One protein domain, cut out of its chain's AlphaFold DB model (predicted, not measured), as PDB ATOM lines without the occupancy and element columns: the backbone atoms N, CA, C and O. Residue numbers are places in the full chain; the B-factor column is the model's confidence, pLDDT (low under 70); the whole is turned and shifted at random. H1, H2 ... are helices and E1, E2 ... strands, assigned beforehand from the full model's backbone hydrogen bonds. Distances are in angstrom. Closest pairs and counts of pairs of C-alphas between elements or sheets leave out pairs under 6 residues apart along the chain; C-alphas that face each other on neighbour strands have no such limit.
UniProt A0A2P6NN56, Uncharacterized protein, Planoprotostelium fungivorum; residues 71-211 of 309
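What this domain is: This is residues 71 to 211 of the 309 residues of an uncharacterized protein of Planoprotostelium fungivorum (UniProt A0A2P6NN56). A twisted sheet of four strands curls round the helix H2, with H4 over the same face, H3 beside H2, and H1 crossing beyond the end of H2 that is away from the sheet. The long loop of residues 135 to 152 lies at one end of the sheet, between E2 and E3. The printed part has 141 residues, with H1, H2, E1, E2, E3, E4, H3 and H4 in this order; the sheet runs E1 E2 E3 E4, antiparallel throughout, in a mixed class of helices and strands. The whole is compact, with a radius of gyration of the C-alphas of 14.9 A and spans of 45 by 38 by 23 A.

How they stand to each other: Begin with H1, residues 72 to 86, which is not on the sheet. Next comes H2, residues 91 to 103, the hub, touching three other helices; H1 only just touches it, with 3 pairs of C-alphas within 8 A, the closest being Val 83 and His 91 at 6.4 A, about perpendicular at 89 degrees. Then E1, residues 109 to 114, E2, residues 124 to 134, E3, residues 153 to 161, and E4, residues 166 to 171, form a meander, each strand the antiparallel neighbour of the one before. Look for N 112 and O 126 at 3.1 A in the hairpin E1 and E2, N 129 and O 158 at 3.0 A in E2 and E3, and N 159 and O 168 at 2.9 A in E3 and E4. H3, residues 178 to 185, touches H2 at a shallow tilt of 21 degrees, opposite ways, closest at the C-alphas of Asp 92 and Arg 183, 5.4 A. H3 only grazes the sheet, with residues 178 to 179. H4, residues 200 to 208, is on the same face as H2, giving two layers, helices on one face of a sheet; its height over the sheet is 9.0 A. In H1, H2, H3 and H4 every O i to N i+4 pair is within hydrogen-bond range.

Where its parts are: Find C-alpha 72 at (246.707, 104.586, 204.697); from there H1 runs 20.2 A to C-alpha 86. H2 measures 18.3 A, E1 15.4 A, E2 31.7 A, E3 25.9 A, E4 16.5 A, H3 10.1 A and H4 12.1 A, ending at C-alpha 208 at (231.876, 123.148, 190.503).

The domain as a whole: The C-alphas of Gln 122 and Glu 145 are the two farthest apart, 46.0 A. The printed part has no cut; the links E2 to E3 and H3 to H4 are long. Mean pLDDT of the printed part is 81.0, and 35 residues are under 70, among them 71 to 76 and 134 to 152.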
ATOM      1  N   SER A  71     250.016 101.930 202.393       60.75
ATOM      2  CA  SER A  71     249.693 102.337 203.761       60.75
ATOM      3  C   SER A  71     248.653 103.461 203.696       60.75
ATOM      4  O   SER A  71     248.659 104.264 202.766       60.75
ATOM      5  N   ILE A  72     247.732 103.526 204.657       57.19
ATOM      6  CA  ILE A  72     246.707 104.586 204.697       57.19
ATOM      7  C   ILE A  72     247.355 105.977 204.641       57.19
ATOM      8  O   ILE A  72     246.836 106.856 203.962       57.19
ATOM      9  N   SER A  73     248.539 106.133 205.241       61.75
ATOM     10  CA  SER A  73     249.374 107.332 205.137       61.75
ATOM     11  C   SER A  73     249.688 107.719 203.687       61.75
ATOM     12  O   SER A  73     249.506 108.870 203.329       61.75
ATOM     13  N   GLN A  74     250.048 106.769 202.815       66.12
ATOM     14  CA  GLN A  74     250.312 107.054 201.396       66.12
ATOM     15  C   GLN A  74     249.057 107.495 200.632       66.12
ATOM     16  O   GLN A  74     249.157 108.247 199.666       66.12
ATOM     17  N   ILE A  75     247.874 107.013 201.028       65.50
ATOM     18  CA  ILE A  75     246.602 107.434 200.421       65.50
ATOM     19  C   ILE A  75     246.264 108.859 200.861       65.50
ATOM     20  O   ILE A  75     245.928 109.681 200.017       65.50
ATOM     21  N   ILE A  76     246.411 109.155 202.155       66.75
ATOM     22  CA  ILE A  76     246.195 110.496 202.712       66.75
ATOM     23  C   ILE A  76     247.170 111.496 202.082       66.75
ATOM     24  O   ILE A  76     246.729 112.515 201.567       66.75
ATOM     25  N   GLU A  77     248.465 111.172 202.024       73.12
ATOM     26  CA  GLU A  77     249.489 112.006 201.380       73.12
ATOM     27  C   GLU A  77     249.180 112.251 199.900       73.12
ATOM     28  O   GLU A  77     249.345 113.364 199.401       73.12
ATOM     29  N   LYS A  78     248.707 111.225 199.180       78.50
ATOM     30  CA  LYS A  78     248.311 111.364 197.776       78.50
ATOM     31  C   LYS A  78     247.108 112.296 197.622       78.50
ATOM     32  O   LYS A  78     247.140 113.175 196.763       78.50
ATOM     33  N   ASP A  79     246.060 112.103 198.415       78.81
ATOM     34  CA  ASP A  79     244.833 112.897 198.319       78.81
ATOM     35  C   ASP A  79     245.074 114.345 198.798       78.81
ATOM     36  O   ASP A  79     244.557 115.293 198.207       78.81
ATOM     37  N   GLU A  80     245.936 114.551 199.796       76.19
ATOM     38  CA  GLU A  80     246.391 115.878 200.218       76.19
ATOM     39  C   GLU A  80     247.245 116.560 199.141       76.19
ATOM     40  O   GLU A  80     247.052 117.748 198.863       76.19
ATOM     41  N   ALA A  81     248.138 115.819 198.478       79.12
ATOM     42  CA  ALA A  81     248.914 116.334 197.355       79.12
ATOM     43  C   ALA A  81     248.011 116.760 196.190       79.12
ATOM     44  O   ALA A  81     248.267 117.793 195.583       79.12
ATOM     45  N   ILE A  82     246.926 116.033 195.906       79.50
ATOM     46  CA  ILE A  82     245.937 116.442 194.898       79.50
ATOM     47  C   ILE A  82     245.345 117.810 195.258       79.50
ATOM     48  O   ILE A  82     245.317 118.725 194.435       79.50
ATOM     49  N   VAL A  83     244.890 117.983 196.501       79.38
ATOM     50  CA  VAL A  83     244.222 119.226 196.908       79.38
ATOM     51  C   VAL A  83     245.182 120.410 196.955       79.38
ATOM     52  O   VAL A  83     244.857 121.482 196.448       79.38
ATOM     53  N   THR A  84     246.381 120.210 197.490       79.94
ATOM     54  CA  THR A  84     247.371 121.282 197.645       79.94
ATOM     55  C   THR A  84     248.111 121.606 196.349       79.94
ATOM     56  O   THR A  84     248.280 122.778 196.024       79.94
ATOM     57  N   ARG A  85     248.533 120.597 195.579       78.06
ATOM     58  CA  ARG A  85     249.352 120.779 194.371       78.06
ATOM     59  C   ARG A  85     248.517 120.939 193.108       78.06
ATOM     60  O   ARG A  85     248.815 121.818 192.306       78.06
ATOM     61  N   ASP A  86     247.510 120.089 192.916       77.31
ATOM     62  CA  ASP A  86     246.796 120.010 191.637       77.31
ATOM     63  C   ASP A  86     245.597 120.970 191.605       77.31
ATOM     64  O   ASP A  86     245.278 121.534 190.559       77.31
ATOM     65  N   LEU A  87     244.961 121.201 192.758       76.88
ATOM     66  CA  LEU A  87     243.819 122.108 192.882       76.88
ATOM     67  C   LEU A  87     244.183 123.475 193.479       76.88
ATOM     68  O   LEU A  87     243.399 124.412 193.341       76.88
ATOM     69  N   ASN A  88     245.364 123.608 194.094       82.94
ATOM     70  CA  ASN A  88     245.822 124.814 194.793       82.94
ATOM     71  C   ASN A  88     244.843 125.282 195.894       82.94
ATOM     72  O   ASN A  88     244.464 126.453 195.972       82.94
ATOM     73  N   LEU A  89     244.400 124.336 196.725       83.69
ATOM     74  CA  LEU A  89     243.435 124.523 197.812       83.69
ATOM     75  C   LEU A  89     243.899 123.809 199.085       83.69
ATOM     76  O   LEU A  89     244.908 123.108 199.097       83.69
ATOM     77  N   THR A  90     243.115 123.934 200.155       86.56
ATOM     78  CA  THR A  90     243.247 123.108 201.362       86.56
ATOM     79  C   THR A  90     242.052 122.166 201.501       86.56
ATOM     80  O   THR A  90     240.951 122.453 201.020       86.56
ATOM     81  N   HIS A  91     242.254 121.030 202.174       85.31
ATOM     82  CA  HIS A  91     241.163 120.105 202.494       85.31
ATOM     83  C   HIS A  91     240.099 120.770 203.384       85.31
ATOM     84  O   HIS A  91     238.917 120.466 203.241       85.31
ATOM     85  N   ASP A  92     240.492 121.750 204.204       87.19
ATOM     86  CA  ASP A  92     239.576 122.566 205.008       87.19
ATOM     87  C   ASP A  92     238.596 123.378 204.160       87.19
ATOM     88  O   ASP A  92     237.401 123.366 204.440       87.19
ATOM     89  N   ILE A  93     239.056 124.021 203.078       89.94
ATOM     90  CA  ILE A  93     238.163 124.765 202.172       89.94
ATOM     91  C   ILE A  93     237.102 123.827 201.581       89.94
ATOM     92  O   ILE A  93     235.920 124.168 201.498       89.94
ATOM     93  N   LEU A  94     237.510 122.621 201.180       91.75
ATOM     94  CA  LEU A  94     236.598 121.625 200.622       91.75
ATOM     95  C   LEU A  94     235.616 121.086 201.674       91.75
ATOM     96  O   LEU A  94     234.428 120.930 201.374       91.75
ATOM     97  N   ALA A  95     236.079 120.862 202.906       90.62
ATOM     98  CA  ALA A  95     235.228 120.502 204.035       90.62
ATOM     99  C   ALA A  95     234.205 121.604 204.350       90.62
ATOM    100  O   ALA A  95     233.024 121.310 204.514       90.62
ATOM    101  N   ASP A  96     234.615 122.870 204.370       92.81
ATOM    102  CA  ASP A  96     233.730 124.007 204.636       92.81
ATOM    103  C   ASP A  96     232.614 124.123 203.597       92.81
ATOM    104  O   ASP A  96     231.454 124.365 203.943       92.81
ATOM    105  N   HIS A  97     232.936 123.914 202.318       94.94
ATOM    106  CA  HIS A  97     231.923 123.863 201.269       94.94
ATOM    107  C   HIS A  97     230.933 122.719 201.495       94.94
ATOM    108  O   HIS A  97     229.723 122.930 201.408       94.94
ATOM    109  N   LEU A  98     231.431 121.528 201.827       92.56
ATOM    110  CA  LEU A  98     230.584 120.371 202.096       92.56
ATOM    111  C   LEU A  98     229.674 120.593 203.312       92.56
ATOM    112  O   LEU A  98     228.478 120.313 203.231       92.56
ATOM    113  N   GLN A  99     230.205 121.168 204.397       92.81
ATOM    114  CA  GLN A  99     229.417 121.544 205.570       92.81
ATOM    115  C   GLN A  99     228.302 122.518 205.191       92.81
ATOM    116  O   GLN A  99     227.149 122.284 205.540       92.81
ATOM    117  N   ARG A 100     228.612 123.573 204.430       94.56
ATOM    118  CA  ARG A 100     227.603 124.554 204.005       94.56
ATOM    119  C   ARG A 100     226.498 123.915 203.164       94.56
ATOM    120  O   ARG A 100     225.344 124.317 203.279       94.56
ATOM    121  N   LEU A 101     226.809 122.929 202.319       94.19
ATOM    122  CA  LEU A 101     225.776 122.190 201.582       94.19
ATOM    123  C   LEU A 101     224.858 121.403 202.530       94.19
ATOM    124  O   LEU A 101     223.645 121.403 202.337       94.19
ATOM    125  N   MET A 102     225.422 120.766 203.558       92.06
ATOM    126  CA  MET A 102     224.662 120.022 204.568       92.06
ATOM    127  C   MET A 102     223.785 120.944 205.427       92.06
ATOM    128  O   MET A 102     222.611 120.655 205.623       92.06
ATOM    129  N   GLU A 103     224.313 122.083 205.878       91.56
ATOM    130  CA  GLU A 103     223.590 123.058 206.711       91.56
ATOM    131  C   GLU A 103     222.394 123.697 205.993       91.56
ATOM    132  O   GLU A 103     221.399 124.044 206.627       91.56
ATOM    133  N   ASN A 104     222.453 123.813 204.663       92.12
ATOM    134  CA  ASN A 104     221.318 124.268 203.859       92.12
ATOM    135  C   ASN A 104     220.180 123.228 203.772       92.12
ATOM    136  O   ASN A 104     219.108 123.529 203.243       92.12
ATOM    137  N   CYS A 105     220.379 122.011 204.287       91.81
ATOM    138  CA  CYS A 105     219.357 120.976 204.369       91.81
ATOM    139  C   CYS A 105     218.657 120.999 205.739       91.81
ATOM    140  O   CYS A 105     218.996 120.255 206.651       91.81
ATOM    141  N   THR A 106     217.639 121.849 205.894       86.06
ATOM    142  CA  THR A 106     216.903 122.016 207.166       86.06
ATOM    143  C   THR A 106     215.822 120.948 207.415       86.06
ATOM    144  O   THR A 106     214.906 121.157 208.209       86.06
ATOM    145  N   GLY A 107     215.859 119.823 206.701       89.81
ATOM    146  CA  GLY A 107     214.853 118.760 206.756       89.81
ATOM    147  C   GLY A 107     215.296 117.538 205.954       89.81
ATOM    148  O   GLY A 107     216.453 117.433 205.591       89.81
ATOM    149  N   ARG A 108     214.379 116.620 205.617       93.25
ATOM    150  CA  ARG A 108     214.745 115.368 204.911       93.25
ATOM    151  C   ARG A 108     215.292 115.567 203.496       93.25
ATOM    152  O   ARG A 108     216.004 114.706 202.997       93.25
ATOM    153  N   ARG A 109     214.887 116.642 202.822       96.44
ATOM    154  CA  ARG A 109     215.315 116.980 201.463       96.44
ATOM    155  C   ARG A 109     215.293 118.490 201.294       96.44
ATOM    156  O   ARG A 109     214.299 119.126 201.640       96.44
ATOM    157  N   ALA A 110     216.338 119.030 200.686       96.50
ATOM    158  CA  ALA A 110     216.421 120.418 200.258       96.50
ATOM    159  C   ALA A 110     216.928 120.509 198.817       96.50
ATOM    160  O   ALA A 110     217.721 119.683 198.362       96.50
ATOM    161  N   GLN A 111     216.462 121.532 198.104       97.75
ATOM    162  CA  GLN A 111     216.983 121.919 196.798       97.75
ATOM    163  C   GLN A 111     217.317 123.402 196.827       97.75
ATOM    164  O   GLN A 111     216.483 124.214 197.224       97.75
ATOM    165  N   PHE A 112     218.534 123.750 196.430       97.69
ATOM    166  CA  PHE A 112     219.019 125.124 196.510       97.69
ATOM    167  C   PHE A 112     220.133 125.388 195.495       97.69
ATOM    168  O   PHE A 112     220.643 124.475 194.842       97.69
ATOM    169  N   GLN A 113     220.472 126.664 195.338       97.81
ATOM    170  CA  GLN A 113     221.607 127.120 194.540       97.81
ATOM    171  C   GLN A 113     222.762 127.469 195.476       97.81
ATOM    172  O   GLN A 113     222.542 128.068 196.529       97.81
ATOM    173  N   TYR A 114     223.982 127.104 195.101       97.62
ATOM    174  CA  TYR A 114     225.172 127.375 195.898       97.62
ATOM    175  C   TYR A 114     226.380 127.656 195.008       97.62
ATOM    176  O   TYR A 114     226.592 126.989 193.999       97.62
ATOM    177  N   THR A 115     227.184 128.647 195.393       97.31
ATOM    178  CA  THR A 115     228.424 129.008 194.699       97.31
ATOM    179  C   THR A 115     229.605 128.694 195.608       97.31
ATOM    180  O   THR A 115     229.767 129.307 196.664       97.31
ATOM    181  N   ALA A 116     230.438 127.740 195.200       95.12
ATOM    182  CA  ALA A 116     231.585 127.301 195.982       95.12
ATOM    183  C   ALA A 116     232.807 128.200 195.723       95.12
ATOM    184  O   ALA A 116     233.736 127.814 195.027       95.12
ATOM    185  N   THR A 117     232.805 129.435 196.224       92.94
ATOM    186  CA  THR A 117     233.951 130.357 196.085       92.94
ATOM    187  C   THR A 117     235.072 129.989 197.071       92.94
ATOM    188  O   THR A 117     234.773 129.874 198.258       92.94
ATOM    189  N   PRO A 118     236.346 129.867 196.643       90.38
ATOM    190  CA  PRO A 118     236.903 130.339 195.369       90.38
ATOM    191  C   PRO A 118     236.925 129.325 194.212       90.38
ATOM    192  O   PRO A 118     237.374 129.695 193.133       90.38
ATOM    193  N   LEU A 119     236.439 128.090 194.389       90.38
ATOM    194  CA  LEU A 119     236.472 127.038 193.353       90.38
ATOM    195  C   LEU A 119     235.802 127.456 192.044       90.38
ATOM    196  O   LEU A 119     236.274 127.134 190.959       90.38
ATOM    197  N   THR A 120     234.663 128.137 192.148       92.38
ATOM    198  CA  THR A 120     233.899 128.613 190.998       92.38
ATOM    199  C   THR A 120     233.169 129.911 191.326       92.38
ATOM    200  O   THR A 120     232.801 130.177 192.474       92.38
ATOM    201  N   SER A 121     232.950 130.727 190.295       93.62
ATOM    202  CA  SER A 121     232.075 131.902 190.338       93.62
ATOM    203  C   SER A 121     230.650 131.594 189.866       93.62
ATOM    204  O   SER A 121     229.758 132.425 190.030       93.62
ATOM    205  N   GLN A 122     230.418 130.410 189.291       95.44
ATOM    206  CA  GLN A 122     229.112 129.996 188.787       95.44
ATOM    207  C   GLN A 122     228.315 129.272 189.869       95.44
ATOM    208  O   GLN A 122     228.808 128.336 190.500       95.44
ATOM    209  N   SER A 123     227.060 129.683 190.046       96.81
ATOM    210  CA  SER A 123     226.144 129.011 190.965       96.81
ATOM    211  C   SER A 123     225.721 127.651 190.420       96.81
ATOM    212  O   SER A 123     225.424 127.524 189.231       96.81
ATOM    213  N   GLN A 124     225.700 126.649 191.293       97.50
ATOM    214  CA  GLN A 124     225.332 125.274 190.979       97.50
ATOM    215  C   GLN A 124     224.042 124.889 191.705       97.50
ATOM    216  O   GLN A 124     223.815 125.283 192.852       97.50
ATOM    217  N   SER A 125     223.216 124.073 191.048       97.69
ATOM    218  CA  SER A 125     221.981 123.550 191.630       97.69
ATOM    219  C   SER A 125     222.249 122.241 192.363       97.69
ATOM    220  O   SER A 125     222.751 121.287 191.765       97.69
ATOM    221  N   PHE A 126     221.852 122.173 193.631       98.06
ATOM    222  CA  PHE A 126     222.023 120.994 194.470       98.06
ATOM    223  C   PHE A 126     220.693 120.421 194.935       98.06
ATOM    224  O   PHE A 126     219.730 121.149 195.181       98.06
ATOM    225  N   THR A 127     220.673 119.101 195.095       98.19
ATOM    226  CA  THR A 127     219.690 118.380 195.902       98.19
ATOM    227  C   THR A 127     220.438 117.709 197.046       98.19
ATOM    228  O   THR A 127     221.386 116.966 196.799       98.19
ATOM    229  N   VAL A 128     220.021 117.958 198.284       96.44
ATOM    230  CA  VAL A 128     220.592 117.321 199.475       96.44
ATOM    231  C   VAL A 128     219.490 116.566 200.195       96.44
ATOM    232  O   VAL A 128     218.499 117.180 200.587       96.44
ATOM    233  N   ASP A 129     219.663 115.259 200.368       95.19
ATOM    234  CA  ASP A 129     218.802 114.442 201.229       95.19
ATOM    235  C   ASP A 129     219.498 114.185 202.565       95.19
ATOM    236  O   ASP A 129     220.698 113.914 202.578       95.19
ATOM    237  N   HIS A 130     218.749 114.244 203.664       92.25
ATOM    238  CA  HIS A 130     219.224 113.997 205.026       92.25
ATOM    239  C   HIS A 130     218.431 112.862 205.669       92.25
ATOM    240  O   HIS A 130     217.193 112.841 205.655       92.25
ATOM    241  N   TYR A 131     219.165 111.922 206.252       88.56
ATOM    242  CA  TYR A 131     218.636 110.774 206.967       88.56
ATOM    243  C   TYR A 131     219.279 110.710 208.345       88.56
ATOM    244  O   TYR A 131     220.490 110.840 208.477       88.56
ATOM    245  N   GLN A 132     218.462 110.461 209.362       84.62
ATOM    246  CA  GLN A 132     218.951 110.106 210.688       84.62
ATOM    247  C   GLN A 132     218.765 108.616 210.890       84.62
ATOM    248  O   GLN A 132     217.639 108.109 210.880       84.62
ATOM    249  N   LEU A 133     219.884 107.924 211.051       75.44
ATOM    250  CA  LEU A 133     219.922 106.498 211.318       75.44
ATOM    251  C   LEU A 133     220.411 106.277 212.745       75.44
ATOM    252  O   LEU A 133     221.302 106.973 213.224       75.44
ATOM    253  N   ARG A 134     219.821 105.301 213.430       67.88
ATOM    254  CA  ARG A 134     220.274 104.861 214.750       67.88
ATOM    255  C   ARG A 134     220.911 103.492 214.607       67.88
ATOM    256  O   ARG A 134     220.257 102.567 214.127       67.88
ATOM    257  N   GLY A 135     222.137 103.339 215.091       53.75
ATOM    258  CA  GLY A 135     222.738 102.021 215.247       53.75
ATOM    259  C   GLY A 135     224.254 102.004 215.128       53.75
ATOM    260  O   GLY A 135     224.846 102.709 214.312       53.75
ATOM    261  N   PHE A 136     224.848 101.087 215.893       47.31
ATOM    262  CA  PHE A 136     226.284 100.809 216.002       47.31
ATOM    263  C   PHE A 136     227.007 100.589 214.661       47.31
ATOM    264  O   PHE A 136     228.211 100.783 214.579       47.31
ATOM    265  N   GLN A 137     226.291 100.185 213.605       46.75
ATOM    266  CA  GLN A 137     226.859  99.897 212.278       46.75
ATOM    267  C   GLN A 137     226.834 101.090 211.307       46.75
ATOM    268  O   GLN A 137     227.381 100.983 210.214       46.75
ATOM    269  N   THR A 138     226.183 102.202 211.667       44.19
ATOM    270  CA  THR A 138     225.912 103.325 210.738       44.19
ATOM    271  C   THR A 138     226.786 104.555 210.971       44.19
ATOM    272  O   THR A 138     226.841 105.449 210.129       44.19
ATOM    273  N   SER A 139     227.505 104.603 212.091       52.12
ATOM    274  CA  SER A 139     228.521 105.619 212.343       52.12
ATOM    275  C   SER A 139     229.890 104.961 212.216       52.12
ATOM    276  O   SER A 139     230.301 104.183 213.073       52.12
ATOM    277  N   LEU A 140     230.596 105.275 211.124       54.81
ATOM    278  CA  LEU A 140     231.954 104.790 210.818       54.81
ATOM    279  C   LEU A 140     232.972 105.030 211.944       54.81
ATOM    280  O   LEU A 140     234.043 104.430 211.937       54.81
ATOM    281  N   PHE A 141     232.646 105.928 212.873       57.94
ATOM    282  CA  PHE A 141     233.522 106.400 213.939       57.94
ATOM    283  C   PHE A 141     232.912 106.205 215.333       57.94
ATOM    284  O   PHE A 141     233.396 106.818 216.284       57.94
ATOM    285  N   TYR A 142     231.846 105.404 215.452       56.53
ATOM    286  CA  TYR A 142     231.246 105.079 216.742       56.53
ATOM    287  C   TYR A 142     232.017 103.957 217.437       56.53
ATOM    288  O   TYR A 142     232.172 102.866 216.887       56.53
ATOM    289  N   ASN A 143     232.452 104.221 218.662       59.53
ATOM    290  CA  ASN A 143     233.123 103.282 219.547       59.53
ATOM    291  C   ASN A 143     232.288 103.109 220.824       59.53
ATOM    292  O   ASN A 143     232.154 104.033 221.622       59.53
ATOM    293  N   ILE A 144     231.767 101.900 221.048       60.12
ATOM    294  CA  ILE A 144     230.874 101.598 222.180       60.12
ATOM    295  C   ILE A 144     231.529 101.788 223.558       60.12
ATOM    296  O   ILE A 144     230.827 101.962 224.550       60.12
ATOM    297  N   GLU A 145     232.859 101.738 223.638       61.06
ATOM    298  CA  GLU A 145     233.607 101.916 224.885       61.06
ATOM    299  C   GLU A 145     233.787 103.395 225.249       61.06
ATOM    300  O   GLU A 145     233.952 103.717 226.427       61.06
ATOM    301  N   ASN A 146     233.745 104.292 224.259       61.62
ATOM    302  CA  ASN A 146     234.063 105.713 224.427       61.62
ATOM    303  C   ASN A 146     232.886 106.658 224.149       61.62
ATOM    304  O   ASN A 146     232.984 107.848 224.461       61.62
ATOM    305  N   ASP A 147     231.790 106.147 223.585       63.19
ATOM    306  CA  ASP A 147     230.730 106.973 223.017       63.19
ATOM    307  C   ASP A 147     229.400 106.814 223.744       63.19
ATOM    308  O   ASP A 147     229.034 105.752 224.253       63.19
ATOM    309  N   THR A 148     228.655 107.913 223.795       67.44
ATOM    310  CA  THR A 148     227.358 107.959 224.464       67.44
ATOM    311  C   THR A 148     226.265 107.348 223.587       67.44
ATOM    312  O   THR A 148     226.441 107.113 222.392       67.44
ATOM    313  N   GLU A 149     225.085 107.104 224.154       66.00
ATOM    314  CA  GLU A 149     223.927 106.681 223.356       66.00
ATOM    315  C   GLU A 149     223.485 107.765 222.351       66.00
ATOM    316  O   GLU A 149     222.918 107.451 221.305       66.00
ATOM    317  N   GLU A 150     223.786 109.038 222.626       64.88
ATOM    318  CA  GLU A 150     223.532 110.153 221.704       64.88
ATOM    319  C   GLU A 150     224.428 110.072 220.460       64.88
ATOM    320  O   GLU A 150     223.982 110.383 219.356       64.88
ATOM    321  N   ASP A 151     225.648 109.553 220.607       62.16
ATOM    322  CA  ASP A 151     226.595 109.341 219.506       62.16
ATOM    323  C   ASP A 151     226.226 108.136 218.617       62.16
ATOM    324  O   ASP A 151     226.792 107.964 217.535       62.16
ATOM    325  N   ALA A 152     225.256 107.308 219.030       64.31
ATOM    326  CA  ALA A 152     224.758 106.179 218.237       64.31
ATOM    327  C   ALA A 152     223.852 106.613 217.066       64.31
ATOM    328  O   ALA A 152     223.434 105.771 216.258       64.31
ATOM    329  N   TRP A 153     223.519 107.906 216.991       70.25
ATOM    330  CA  TRP A 153     222.820 108.511 215.866       70.25
ATOM    331  C   TRP A 153     223.819 108.998 214.813       70.25
ATOM    332  O   TRP A 153     224.719 109.790 215.092       70.25
ATOM    333  N   SER A 154     223.634 108.523 213.584       74.06
ATOM    334  CA  SER A 154     224.388 108.944 212.409       74.06
ATOM    335  C   SER A 154     223.506 109.842 211.548       74.06
ATOM    336  O   SER A 154     222.401 109.450 211.160       74.06
ATOM    337  N   ASP A 155     223.991 111.048 211.261       81.62
ATOM    338  CA  ASP A 155     223.429 111.877 210.204       81.62
ATOM    339  C   ASP A 155     224.060 111.453 208.874       81.62
ATOM    340  O   ASP A 155     225.277 111.498 208.697       81.62
ATOM    341  N   GLU A 156     223.232 111.035 207.926       86.69
ATOM    342  CA  GLU A 156     223.664 110.714 206.575       86.69
ATOM    343  C   GLU A 156     223.123 111.738 205.592       86.69
ATOM    344  O   GLU A 156     221.916 111.984 205.516       86.69
ATOM    345  N   TYR A 157     224.028 112.299 204.797       89.75
ATOM    346  CA  TYR A 157     223.700 113.247 203.750       89.75
ATOM    347  C   TYR A 157     224.022 112.667 202.381       89.75
ATOM    348  O   TYR A 157     225.100 112.127 202.124       89.75
ATOM    349  N   HIS A 158     223.081 112.832 201.465       93.75
ATOM    350  CA  HIS A 158     223.243 112.538 200.053       93.75
ATOM    351  C   HIS A 158     223.262 113.853 199.288       93.75
ATOM    352  O   HIS A 158     222.214 114.438 199.031       93.75
ATOM    353  N   VAL A 159     224.455 114.313 198.926       95.44
ATOM    354  CA  VAL A 159     224.662 115.592 198.241       95.44
ATOM    355  C   VAL A 159     224.782 115.336 196.745       95.44
ATOM    356  O   VAL A 159     225.736 114.700 196.305       95.44
ATOM    357  N   ARG A 160     223.831 115.827 195.950       97.12
ATOM    358  CA  ARG A 160     223.811 115.685 194.489       97.12
ATOM    359  C   ARG A 160     223.936 117.046 193.819       97.12
ATOM    360  O   ARG A 160     223.115 117.923 194.079       97.12
ATOM    361  N   ASN A 161     224.900 117.197 192.913       97.50
ATOM    362  CA  ASN A 161     224.882 118.298 191.950       97.50
ATOM    363  C   ASN A 161     223.965 117.907 190.782       97.50
ATOM    364  O   ASN A 161     224.164 116.877 190.132       97.50
ATOM    365  N   ASN A 162     222.942 118.720 190.529       96.50
ATOM    366  CA  ASN A 162     221.900 118.425 189.552       96.50
ATOM    367  C   ASN A 162     222.373 118.588 188.095       96.50
ATOM    368  O   ASN A 162     221.777 117.974 187.216       96.50
ATOM    369  N   ALA A 163     223.418 119.382 187.835       93.69
ATOM    370  CA  ALA A 163     223.934 119.629 186.488       93.69
ATOM    371  C   ALA A 163     224.756 118.448 185.950       93.69
ATOM    372  O   ALA A 163     224.610 118.071 184.790       93.69
ATOM    373  N   VAL A 164     225.595 117.845 186.797       93.38
ATOM    374  CA  VAL A 164     226.450 116.702 186.420       93.38
ATOM    375  C   VAL A 164     225.861 115.343 186.801       93.38
ATOM    376  O   VAL A 164     226.383 114.304 186.394       93.38
ATOM    377  N   ASP A 165     224.768 115.339 187.567       91.88
ATOM    378  CA  ASP A 165     224.174 114.140 188.163       91.88
ATOM    379  C   ASP A 165     225.219 113.277 188.894       91.88
ATOM    380  O   ASP A 165     225.360 112.072 188.674       91.88
ATOM    381  N   LEU A 166     226.015 113.937 189.733       92.44
ATOM    382  CA  LEU A 166     227.005 113.291 190.586       92.44
ATOM    383  C   LEU A 166     226.558 113.430 192.039       92.44
ATOM    384  O   LEU A 166     226.191 114.524 192.480       92.44
ATOM    385  N   LYS A 167     226.574 112.311 192.764       92.38
ATOM    386  CA  LYS A 167     226.108 112.202 194.146       92.38
ATOM    387  C   LYS A 167     227.239 111.745 195.065       92.38
ATOM    388  O   LYS A 167     227.898 110.747 194.791       92.38
ATOM    389  N   LEU A 168     227.394 112.442 196.184       91.38
ATOM    390  CA  LEU A 168     228.268 112.076 197.294       91.38
ATOM    391  C   LEU A 168     227.433 111.587 198.472       91.38
ATOM    392  O   LEU A 168     226.364 112.133 198.758       91.38
ATOM    393  N   HIS A 169     227.945 110.574 199.163       89.25
ATOM    394  CA  HIS A 169     227.426 110.134 200.451       89.25
ATOM    395  C   HIS A 169     228.369 110.628 201.541       89.25
ATOM    396  O   HIS A 169     229.559 110.323 201.537       89.25
ATOM    397  N   VAL A 170     227.832 111.432 202.451       86.69
ATOM    398  CA  VAL A 170     228.556 111.986 203.591       86.69
ATOM    399  C   VAL A 170     227.919 111.400 204.842       86.69
ATOM    400  O   VAL A 170     226.790 111.747 205.181       86.69
ATOM    401  N   GLY A 171     228.619 110.462 205.473       78.69
ATOM    402  CA  GLY A 171     228.153 109.791 206.685       78.69
ATOM    403  C   GLY A 171     228.765 110.377 207.955       78.69
ATOM    404  O   GLY A 171     229.920 110.821 207.959       78.69
ATOM    405  N   GLY A 172     227.999 110.302 209.041       70.38
ATOM    406  CA  GLY A 172     228.386 110.729 210.380       70.38
ATOM    407  C   GLY A 172     227.953 112.158 210.704       70.38
ATOM    408  O   GLY A 172     227.670 112.976 209.830       70.38
ATOM    409  N   ASN A 173     227.898 112.463 211.996       63.22
ATOM    410  CA  ASN A 173     227.477 113.772 212.479       63.22
ATOM    411  C   ASN A 173     228.617 114.812 212.373       63.22
ATOM    412  O   ASN A 173     229.777 114.487 212.113       63.22
ATOM    413  N   VAL A 174     228.299 116.093 212.601       54.66
ATOM    414  CA  VAL A 174     229.257 117.217 212.478       54.66
ATOM    415  C   VAL A 174     230.473 117.069 213.411       54.66
ATOM    416  O   VAL A 174     231.552 117.578 213.107       54.66
ATOM    417  N   ARG A 175     230.323 116.352 214.533       56.66
ATOM    418  CA  ARG A 175     231.398 116.104 215.508       56.66
ATOM    419  C   ARG A 175     232.257 114.893 215.135       56.66
ATOM    420  O   ARG A 175     233.444 114.875 215.463       56.66
ATOM    421  N   ARG A 176     231.660 113.889 214.487       61.97
ATOM    422  CA  ARG A 176     232.245 112.588 214.149       61.97
ATOM    423  C   ARG A 176     231.627 112.058 212.857       61.97
ATOM    424  O   ARG A 176     230.525 111.515 212.842       61.97
ATOM    425  N   GLY A 177     232.362 112.207 211.767       69.69
ATOM    426  CA  GLY A 177     231.922 111.822 210.436       69.69
ATOM    427  C   GLY A 177     232.970 112.114 209.377       69.69
ATOM    428  O   GLY A 177     234.084 112.562 209.670       69.69
ATOM    429  N   ALA A 178     232.598 111.893 208.120       76.88
ATOM    430  CA  ALA A 178     233.471 112.159 206.984       76.88
ATOM    431  C   ALA A 178     233.968 113.618 206.979       76.88
ATOM    432  O   ALA A 178     235.137 113.868 206.707       76.88
ATOM    433  N   LEU A 179     233.122 114.573 207.383       80.69
ATOM    434  CA  LEU A 179     233.482 115.989 207.477       80.69
ATOM    435  C   LEU A 179     234.573 116.262 208.528       80.69
ATOM    436  O   LEU A 179     235.582 116.895 208.223       80.69
ATOM    437  N   SER A 180     234.394 115.776 209.763       75.12
ATOM    438  CA  SER A 180     235.397 115.948 210.823       75.12
ATOM    439  C   SER A 180     236.708 115.245 210.478       75.12
ATOM    440  O   SER A 180     237.775 115.722 210.852       75.12
ATOM    441  N   HIS A 181     236.630 114.120 209.757       76.06
ATOM    442  CA  HIS A 181     237.809 113.410 209.278       76.06
ATOM    443  C   HIS A 181     238.560 114.224 208.224       76.06
ATOM    444  O   HIS A 181     239.766 114.390 208.367       76.06
ATOM    445  N   ILE A 182     237.859 114.785 207.227       79.94
ATOM    446  CA  ILE A 182     238.472 115.646 206.200       79.94
ATOM    447  C   ILE A 182     239.256 116.793 206.830       79.94
ATOM    448  O   ILE A 182     240.373 117.057 206.410       79.94
ATOM    449  N   ARG A 183     238.718 117.427 207.872       81.38
ATOM    450  CA  ARG A 183     239.409 118.524 208.566       81.38
ATOM    451  C   ARG A 183     240.635 118.093 209.363       81.38
ATOM    452  O   ARG A 183     241.613 118.817 209.435       81.38
ATOM    453  N   LYS A 184     240.569 116.940 210.030       72.50
ATOM    454  CA  LYS A 184     241.643 116.502 210.939       72.50
ATOM    455  C   LYS A 184     242.766 115.759 210.224       72.50
ATOM    456  O   LYS A 184     243.914 115.831 210.650       72.50
ATOM    457  N   TYR A 185     242.411 115.009 209.187       69.56
ATOM    458  CA  TYR A 185     243.262 113.986 208.584       69.56
ATOM    459  C   TYR A 185     243.206 114.000 207.050       69.56
ATOM    460  O   TYR A 185     243.594 113.014 206.428       69.56
ATOM    461  N   ALA A 186     242.675 115.067 206.437       77.50
ATOM    462  CA  ALA A 186     242.343 115.101 205.015       77.50
ATOM    463  C   ALA A 186     241.416 113.928 204.610       77.50
ATOM    464  O   ALA A 186     240.596 113.432 205.392       77.50
ATOM    465  N   PHE A 187     241.466 113.500 203.353       75.31
ATOM    466  CA  PHE A 187     240.479 112.571 202.811       75.31
ATOM    467  C   PHE A 187     240.599 111.165 203.403       75.31
ATOM    468  O   PHE A 187     241.680 110.647 203.671       75.31
ATOM    469  N   TYR A 188     239.442 110.543 203.621       67.56
ATOM    470  CA  TYR A 188     239.360 109.212 204.205       67.56
ATOM    471  C   TYR A 188     239.936 108.145 203.260       67.56
ATOM    472  O   TYR A 188     239.520 108.021 202.104       67.56
ATOM    473  N   GLY A 189     240.862 107.334 203.779       58.91
ATOM    474  CA  GLY A 189     241.491 106.238 203.047       58.91
ATOM    475  C   GLY A 189     240.558 105.039 202.865       58.91
ATOM    476  O   GLY A 189     240.079 104.451 203.830       58.91
ATOM    477  N   GLY A 190     240.330 104.631 201.617       63.34
ATOM    478  CA  GLY A 190     239.534 103.455 201.270       63.34
ATOM    479  C   GLY A 190     239.605 103.133 199.778       63.34
ATOM    480  O   GLY A 190     240.000 103.971 198.962       63.34
ATOM    481  N   GLY A 191     239.226 101.910 199.399       67.69
ATOM    482  CA  GLY A 191     239.073 101.554 197.986       67.69
ATOM    483  C   GLY A 191     238.060 102.470 197.290       67.69
ATOM    484  O   GLY A 191     237.191 103.040 197.945       67.69
ATOM    485  N   ILE A 192     238.159 102.607 195.964       72.56
ATOM    486  CA  ILE A 192     237.225 103.438 195.181       72.56
ATOM    487  C   ILE A 192     235.761 103.013 195.391       72.56
ATOM    488  O   ILE A 192     234.870 103.844 195.345       72.56
ATOM    489  N   GLU A 193     235.526 101.737 195.712       70.62
ATOM    490  CA  GLU A 193     234.200 101.173 195.988       70.62
ATOM    491  C   GLU A 193     233.601 101.560 197.345       70.62
ATOM    492  O   GLU A 193     232.433 101.257 197.597       70.62
ATOM    493  N   ASN A 194     234.374 102.173 198.246       74.81
ATOM    494  CA  ASN A 194     233.841 102.581 199.536       74.81
ATOM    495  C   ASN A 194     232.886 103.766 199.343       74.81
ATOM    496  O   ASN A 194     233.313 104.871 199.020       74.81
ATOM    497  N   VAL A 195     231.596 103.531 199.587       73.38
ATOM    498  CA  VAL A 195     230.522 104.516 199.393       73.38
ATOM    499  C   VAL A 195     230.719 105.767 200.257       73.38
ATOM    500  O   VAL A 195     230.340 106.858 199.843       73.38
ATOM    501  N   PHE A 196     231.372 105.629 201.411       73.00
ATOM    502  CA  PHE A 196     231.653 106.735 202.325       73.00
ATOM    503  C   PHE A 196     232.981 107.445 202.044       73.00
ATOM    504  O   PHE A 196     233.312 108.425 202.714       73.00
ATOM    505  N   ARG A 197     233.764 106.965 201.067       79.38
ATOM    506  CA  ARG A 197     234.963 107.675 200.629       79.38
ATOM    507  C   ARG A 197     234.550 108.909 199.838       79.38
ATOM    508  O   ARG A 197     233.927 108.821 198.780       79.38
ATOM    509  N   ILE A 198     234.991 110.060 200.323       84.31
ATOM    510  CA  ILE A 198     234.910 111.319 199.594       84.31
ATOM    511  C   ILE A 198     236.231 111.477 198.848       84.31
ATOM    512  O   ILE A 198     237.257 111.738 199.460       84.31
ATOM    513  N   ASP A 199     236.218 111.261 197.536       86.19
ATOM    514  CA  ASP A 199     237.377 111.541 196.688       86.19
ATOM    515  C   ASP A 199     237.460 113.055 196.394       86.19
ATOM    516  O   ASP A 199     236.426 113.666 196.088       86.19
ATOM    517  N   PRO A 200     238.652 113.678 196.468       89.06
ATOM    518  CA  PRO A 200     238.804 115.118 196.265       89.06
ATOM    519  C   PRO A 200     238.406 115.586 194.857       89.06
ATOM    520  O   PRO A 200     237.749 116.621 194.727       89.06
ATOM    521  N   HIS A 201     238.728 114.838 193.796       89.31
ATOM    522  CA  HIS A 201     238.343 115.201 192.429       89.31
ATOM    523  C   HIS A 201     236.830 115.092 192.221       89.31
ATOM    524  O   HIS A 201     236.232 115.959 191.572       89.31
ATOM    525  N   ARG A 202     236.191 114.065 192.796       90.88
ATOM    526  CA  ARG A 202     234.722 113.935 192.782       90.88
ATOM    527  C   ARG A 202     234.060 115.055 193.580       90.88
ATOM    528  O   ARG A 202     233.082 115.627 193.105       90.88
ATOM    529  N   LEU A 203     234.608 115.420 194.741       92.62
ATOM    530  CA  LEU A 203     234.108 116.539 195.539       92.62
ATOM    531  C   LEU A 203     234.186 117.860 194.769       92.62
ATOM    532  O   LEU A 203     233.184 118.565 194.681       92.62
ATOM    533  N   VAL A 204     235.321 118.166 194.138       93.25
ATOM    534  CA  VAL A 204     235.451 119.368 193.297       93.25
ATOM    535  C   VAL A 204     234.465 119.346 192.132       93.25
ATOM    536  O   VAL A 204     233.827 120.361 191.860       93.25
ATOM    537  N   THR A 205     234.276 118.201 191.477       94.75
ATOM    538  CA  THR A 205     233.298 118.057 190.383       94.75
ATOM    539  C   THR A 205     231.878 118.335 190.870       94.75
ATOM    540  O   THR A 205     231.135 119.070 190.223       94.75
ATOM    541  N   VAL A 206     231.501 117.826 192.049       95.81
ATOM    542  CA  VAL A 206     230.205 118.140 192.669       95.81
ATOM    543  C   VAL A 206     230.092 119.623 192.999       95.81
ATOM    544  O   VAL A 206     229.062 120.224 192.711       95.81
ATOM    545  N   LEU A 207     231.125 120.241 193.566       95.75
ATOM    546  CA  LEU A 207     231.077 121.650 193.964       95.75
ATOM    547  C   LEU A 207     231.061 122.621 192.775       95.75
ATOM    548  O   LEU A 207     230.461 123.690 192.873       95.75
ATOM    549  N   THR A 208     231.701 122.262 191.664       95.00
ATOM    550  CA  THR A 208     231.876 123.148 190.503       95.00
ATOM    551  C   THR A 208     230.933 122.839 189.345       95.00
ATOM    552  O   THR A 208     230.707 123.717 188.517       95.00
ATOM    553  N   GLY A 209     230.383 121.623 189.275       94.62
ATOM    554  CA  GLY A 209     229.635 121.141 188.113       94.62
ATOM    555  C   GLY A 209     230.513 120.883 186.883       94.62
ATOM    556  O   GLY A 209     229.983 120.754 185.781       94.62
ATOM    557  N   LEU A 210     231.839 120.829 187.045       93.38
ATOM    558  CA  LEU A 210     232.792 120.648 185.952       93.38
ATOM    559  C   LEU A 210     233.547 119.331 186.105       93.38
ATOM    560  O   LEU A 210     234.148 119.066 187.145       93.38
ATOM    561  N   TRP A 211     233.544 118.532 185.041       92.94
ATOM    562  CA  TRP A 211     234.330 117.306 184.962       92.94
ATOM    563  C   TRP A 211     235.798 117.622 184.684       92.94
ATOM    564  O   TRP A 211     236.115 118.424 183.809       92.94
TER     565      TRP A 211